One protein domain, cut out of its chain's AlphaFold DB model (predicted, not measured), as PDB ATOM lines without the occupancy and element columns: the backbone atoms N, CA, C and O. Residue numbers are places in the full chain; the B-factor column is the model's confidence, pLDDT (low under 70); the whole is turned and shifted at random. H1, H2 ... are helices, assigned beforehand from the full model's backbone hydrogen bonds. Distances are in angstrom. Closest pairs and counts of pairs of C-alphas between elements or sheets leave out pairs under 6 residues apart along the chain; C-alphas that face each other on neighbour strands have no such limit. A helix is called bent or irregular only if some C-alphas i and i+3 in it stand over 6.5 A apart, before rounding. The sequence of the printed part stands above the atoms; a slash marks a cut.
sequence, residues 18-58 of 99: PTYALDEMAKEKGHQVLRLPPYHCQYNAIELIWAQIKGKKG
ATOM      1  N   PRO A  18      38.017  -4.509 -29.198       80.81
ATOM      2  CA  PRO A  18      39.416  -4.893 -29.287       80.81
ATOM      3  C   PRO A  18      39.948  -4.583 -30.690       80.81
ATOM      4  O   PRO A  18      39.438  -5.108 -31.676       80.81
ATOM      5  N   THR A  19      40.981  -3.749 -30.769       83.62
ATOM      6  CA  THR A  19      41.724  -3.520 -32.013       83.62
ATOM      7  C   THR A  19      42.787  -4.599 -32.162       83.62
ATOM      8  O   THR A  19      43.563  -4.849 -31.237       83.62
ATOM      9  N   TYR A  20      42.836  -5.241 -33.326       88.81
ATOM     10  CA  TYR A  20      43.855  -6.232 -33.652       88.81
ATOM     11  C   TYR A  20      44.755  -5.692 -34.757       88.81
ATOM     12  O   TYR A  20      44.261  -5.176 -35.753       88.81
ATOM     13  N   ALA A  21      46.070  -5.883 -34.629       89.31
ATOM     14  CA  ALA A  21      47.027  -5.463 -35.658       89.31
ATOM     15  C   ALA A  21      46.687  -6.035 -37.049       89.31
ATOM     16  O   ALA A  21      46.832  -5.356 -38.057       89.31
ATOM     17  N   LEU A  22      46.166  -7.268 -37.096       89.62
ATOM     18  CA  LEU A  22      45.715  -7.895 -38.340       89.62
ATOM     19  C   LEU A  22      44.543  -7.148 -38.990       89.62
ATOM     20  O   LEU A  22      44.470  -7.085 -40.215       89.62
ATOM     21  N   ASP A  23      43.634  -6.603 -38.182       89.94
ATOM     22  CA  ASP A  23      42.460  -5.893 -38.682       89.94
ATOM     23  C   ASP A  23      42.887  -4.555 -39.309       89.94
ATOM     24  O   ASP A  23      42.382  -4.202 -40.372       89.94
ATOM     25  N   GLU A  24      43.890  -3.877 -38.736       91.69
ATOM     26  CA  GLU A  24      44.495  -2.674 -39.329       91.69
ATOM     27  C   GLU A  24      45.213  -2.990 -40.649       91.69
ATOM     28  O   GLU A  24      44.933  -2.364 -41.668       91.69
ATOM     29  N   MET A  25      46.043  -4.040 -40.686       94.06
ATOM     30  CA  MET A  25      46.721  -4.472 -41.920       94.06
ATOM     31  C   MET A  25      45.741  -4.874 -43.032       94.06
ATOM     32  O   MET A  25      46.016  -4.695 -44.220       94.06
ATOM     33  N   ALA A  26      44.608  -5.478 -42.668       92.94
ATOM     34  CA  ALA A  26      43.560  -5.827 -43.620       92.94
ATOM     35  C   ALA A  26      42.853  -4.567 -44.138       92.94
ATOM     36  O   ALA A  26      42.633  -4.438 -45.343       92.94
ATOM     37  N   LYS A  27      42.567  -3.614 -43.245       93.12
ATOM     38  CA  LYS A  27      41.933  -2.336 -43.569       93.12
ATOM     39  C   LYS A  27      42.797  -1.468 -44.483       93.12
ATOM     40  O   LYS A  27      42.261  -0.900 -45.430       93.12
ATOM     41  N   GLU A  28      44.112  -1.426 -44.269       94.50
ATOM     42  CA  GLU A  28      45.075  -0.757 -45.164       94.50
ATOM     43  C   GLU A  28      44.994  -1.283 -46.604       94.50
ATOM     44  O   GLU A  28      45.168  -0.534 -47.562       94.50
ATOM     45  N   LYS A  29      44.673  -2.568 -46.764       94.69
ATOM     46  CA  LYS A  29      44.484  -3.224 -48.064       94.69
ATOM     47  C   LYS A  29      43.049  -3.129 -48.594       94.69
ATOM     48  O   LYS A  29      42.736  -3.742 -49.611       94.69
ATOM     49  N   GLY A  30      42.163  -2.398 -47.914       94.00
ATOM     50  CA  GLY A  30      40.750  -2.273 -48.281       94.00
ATOM     51  C   GLY A  30      39.916  -3.526 -47.988       94.00
ATOM     52  O   GLY A  30      38.849  -3.707 -48.573       94.00
ATOM     53  N   HIS A  31      40.382  -4.413 -47.107       93.81
ATOM     54  CA  HIS A  31      39.664  -5.625 -46.718       93.81
ATOM     55  C   HIS A  31      38.971  -5.457 -45.364       93.81
ATOM     56  O   HIS A  31      39.558  -4.979 -44.395       93.81
ATOM     57  N   GLN A  32      37.724  -5.922 -45.279       90.31
ATOM     58  CA  GLN A  32      36.969  -5.978 -44.030       90.31
ATOM     59  C   GLN A  32      37.103  -7.365 -43.390       90.31
ATOM     60  O   GLN A  32      36.777  -8.379 -44.007       90.31
ATOM     61  N   VAL A  33      37.552  -7.416 -42.134       88.44
ATOM     62  CA  VAL A  33      37.655  -8.667 -41.369       88.44
ATOM     63  C   VAL A  33      36.313  -8.989 -40.714       88.44
ATOM     64  O   VAL A  33      35.798  -8.213 -39.912       88.44
ATOM     65  N   LEU A  34      35.759 -10.165 -41.020       88.12
ATOM     66  CA  LEU A  34      34.556 -10.697 -40.377       88.12
ATOM     67  C   LEU A  34      34.944 -11.720 -39.302       88.12
ATOM     68  O   LEU A  34      35.650 -12.691 -39.574       88.12
ATOM     69  N   ARG A  35      34.470 -11.516 -38.069       86.75
ATOM     70  CA  ARG A  35      34.685 -12.444 -36.950       86.75
ATOM     71  C   ARG A  35      33.471 -13.353 -36.810       86.75
ATOM     72  O   ARG A  35      32.380 -12.893 -36.489       86.75
ATOM     73  N   LEU A  36      33.669 -14.643 -37.049       85.75
ATOM     74  CA  LEU A  36      32.624 -15.641 -36.863       85.75
ATOM     75  C   LEU A  36      32.535 -16.059 -35.389       85.75
ATOM     76  O   LEU A  36      33.574 -16.164 -34.727       85.75
ATOM     77  N   PRO A  37      31.327 -16.325 -34.863       84.44
ATOM     78  CA  PRO A  37      31.185 -16.860 -33.521       84.44
ATOM     79  C   PRO A  37      31.853 -18.246 -33.417       84.44
ATOM     80  O   PRO A  37      31.836 -19.029 -34.376       84.44
ATOM     81  N   PRO A  38      32.471 -18.559 -32.265       82.25
ATOM     82  CA  PRO A  38      33.183 -19.816 -32.074       82.25
ATOM     83  C   PRO A  38      32.237 -21.015 -32.233       82.25
ATOM     84  O   PRO A  38      31.060 -20.928 -31.904       82.25
ATOM     85  N   TYR A  39      32.765 -22.141 -32.723       81.12
ATOM     86  CA  TYR A  39      32.050 -23.411 -32.964       81.12
ATOM     87  C   TYR A  39      31.033 -23.437 -34.116       81.12
ATOM     88  O   TYR A  39      30.439 -24.482 -34.374       81.12
ATOM     89  N   HIS A  40      30.885 -22.357 -34.885       82.25
ATOM     90  CA  HIS A  40      29.997 -22.330 -36.050       82.25
ATOM     91  C   HIS A  40      30.754 -22.552 -37.368       82.25
ATOM     92  O   HIS A  40      30.858 -21.659 -38.210       82.25
ATOM     93  N   CYS A  41      31.276 -23.766 -37.570       79.75
ATOM     94  CA  CYS A  41      32.054 -24.123 -38.768       79.75
ATOM     95  C   CYS A  41      31.256 -24.039 -40.082       79.75
ATOM     96  O   CYS A  41      31.846 -23.821 -41.135       79.75
ATOM     97  N   GLN A  42      29.927 -24.138 -40.023       82.88
ATOM     98  CA  GLN A  42      29.023 -24.012 -41.174       82.88
ATOM     99  C   GLN A  42      29.111 -22.662 -41.900       82.88
ATOM    100  O   GLN A  42      28.779 -22.574 -43.078       82.88
ATOM    101  N   TYR A  43      29.580 -21.617 -41.215       84.75
ATOM    102  CA  TYR A  43      29.759 -20.288 -41.794       84.75
ATOM    103  C   TYR A  43      31.182 -20.057 -42.330       84.75
ATOM    104  O   TYR A  43      31.457 -19.018 -42.925       84.75
ATOM    105  N   ASN A  44      32.096 -21.015 -42.145       85.88
ATOM    106  CA  ASN A  44      33.449 -20.937 -42.679       85.88
ATOM    107  C   ASN A  44      33.527 -21.657 -44.033       85.88
ATOM    108  O   ASN A  44      33.563 -22.887 -44.103       85.88
ATOM    109  N   ALA A  45      33.608 -20.885 -45.117       87.12
ATOM    110  CA  ALA A  45      33.690 -21.417 -46.477       87.12
ATOM    111  C   ALA A  45      34.862 -22.400 -46.681       87.12
ATOM    112  O   ALA A  45      34.738 -23.363 -47.438       87.12
ATOM    113  N   ILE A  46      35.980 -22.207 -45.969       89.31
ATOM    114  CA  ILE A  46      37.157 -23.083 -46.063       89.31
ATOM    115  C   ILE A  46      36.835 -24.486 -45.534       89.31
ATOM    116  O   ILE A  46      37.202 -25.478 -46.164       89.31
ATOM    117  N   GLU A  47      36.098 -24.586 -44.425       88.44
ATOM    118  CA  GLU A  47      35.688 -25.872 -43.843       88.44
ATOM    119  C   GLU A  47      34.728 -26.625 -44.770       88.44
ATOM    120  O   GLU A  47      34.867 -27.836 -44.961       88.44
ATOM    121  N   LEU A  48      33.798 -25.906 -45.409       87.75
ATOM    122  CA  LEU A  48      32.862 -26.490 -46.375       87.75
ATOM    123  C   LEU A  48      33.597 -27.101 -47.574       87.75
ATOM    124  O   LEU A  48      33.348 -28.254 -47.938       87.75
ATOM    125  N   ILE A  49      34.548 -26.367 -48.160       89.62
ATOM    126  CA  ILE A  49      35.363 -26.867 -49.277       89.62
ATOM    127  C   ILE A  49      36.215 -28.060 -48.822       89.62
ATOM    128  O   ILE A  49      36.304 -29.070 -49.527       89.62
ATOM    129  N   TRP A  50      36.792 -28.003 -47.619       91.50
ATOM    130  CA  TRP A  50      37.582 -29.108 -47.079       91.50
ATOM    131  C   TRP A  50      36.744 -30.382 -46.903       91.50
ATOM    132  O   TRP A  50      37.189 -31.479 -47.270       91.50
ATOM    133  N   ALA A  51      35.518 -30.258 -46.385       86.81
ATOM    134  CA  ALA A  51      34.582 -31.370 -46.246       86.81
ATOM    135  C   ALA A  51      34.257 -32.007 -47.605       86.81
ATOM    136  O   ALA A  51      34.304 -33.233 -47.739       86.81
ATOM    137  N   GLN A  52      34.026 -31.192 -48.640       86.62
ATOM    138  CA  GLN A  52      33.793 -31.678 -50.002       86.62
ATOM    139  C   GLN A  52      35.001 -32.440 -50.564       86.62
ATOM    140  O   GLN A  52      34.839 -33.525 -51.127       86.62
ATOM    141  N   ILE A  53      36.219 -31.917 -50.394       87.94
ATOM    142  CA  ILE A  53      37.452 -32.567 -50.874       87.94
ATOM    143  C   ILE A  53      37.663 -33.921 -50.178       87.94
ATOM    144  O   ILE A  53      37.980 -34.915 -50.837       87.94
ATOM    145  N   LYS A  54      37.445 -33.993 -48.858       83.69
ATOM    146  CA  LYS A  54      37.530 -35.251 -48.093       83.69
ATOM    147  C   LYS A  54      36.440 -36.248 -48.502       83.69
ATOM    148  O   LYS A  54      36.745 -37.421 -48.709       83.69
ATOM    149  N   GLY A  55      35.197 -35.793 -48.675       80.25
ATOM    150  CA  GLY A  55      34.075 -36.636 -49.097       80.25
ATOM    151  C   GLY A  55      34.270 -37.238 -50.492       80.25
ATOM    152  O   GLY A  55      34.007 -38.423 -50.701       80.25
ATOM    153  N   LYS A  56      34.830 -36.467 -51.435       67.50
ATOM    154  CA  LYS A  56      35.183 -36.961 -52.779       67.50
ATOM    155  C   LYS A  56      36.223 -38.089 -52.730       67.50
ATOM    156  O   LYS A  56      36.055 -39.088 -53.427       67.50
ATOM    157  N   LYS A  57      37.231 -37.988 -51.853       58.34
ATOM    158  CA  LYS A  57      38.205 -39.074 -51.617       58.34
ATOM    159  C   LYS A  57      37.572 -40.315 -50.974       58.34
ATOM    160  O   LYS A  57      38.030 -41.425 -51.220       58.34
ATOM    161  N   GLY A  58      36.513 -40.146 -50.179       56.69
ATOM    162  CA  GLY A  58      35.725 -41.259 -49.637       56.69
ATOM    163  C   GLY A  58      34.923 -41.998 -50.712       56.69
ATOM    164  O   GLY A  58      34.907 -43.225 -50.723       56.69
TER     165      GLY A  58
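AT A GLANCE: This is residues 18 to 58 of the 99 residues of an uncharacterized protein of Eumeta variegata (UniProt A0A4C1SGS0). Two separate helices sit at the two ends of an open, stretched-out shape with no shared core: the longer one, H2, runs on along the longest axis, while the short H1 is turned across that axis at the other end. Between them the unnamed stretch of residues 29 to 44 arches over from one to the other. The printed part has 41 residues with two named helices, H1 then H2, and no named strand, and its class is all helix. The whole is extended, with a radius of gyration of the C-alphas of 14.5 A, and only just elongated, with spans of 41 by 21 by 12 A.

HOW THE PARTS SIT: H2, residues 45 to 58, is the longest helix and stands free, with no C-alpha 8 or more residues away along the chain within 10 A. H1, residues 21 to 28, is apart from H2, with no C-alpha of the one within 8 A of the other. A long link of 16 residues joins them. Residues 25 to 30, of which 25 to 28 belong to H1, stand free, and so do residues 37 to 43 in the link. In H1 and H2 every O i to N i+4 pair is within hydrogen-bond range.

IN THESE COORDINATES: H2 has 14 residues, from Ala 45, with its C-alpha at (33.690, -21.417, -46.477), to Gly 58, with its C-alpha at (35.725, -41.259, -49.637), and measures 20.2 A from first to last C-alpha. H1 has 8 residues and measures 10.8 A from C-alpha 21, at (47.027, -5.463, -35.658), to C-alpha 28. Neither helix is bent.

THE WHOLE: The two C-alphas farthest apart, those of Thr 19 and Gly 58, are 42.1 A apart. The printed part has no cut. The mean pLDDT of the printed part is 85.7, and residues 56 to 58 are under 70.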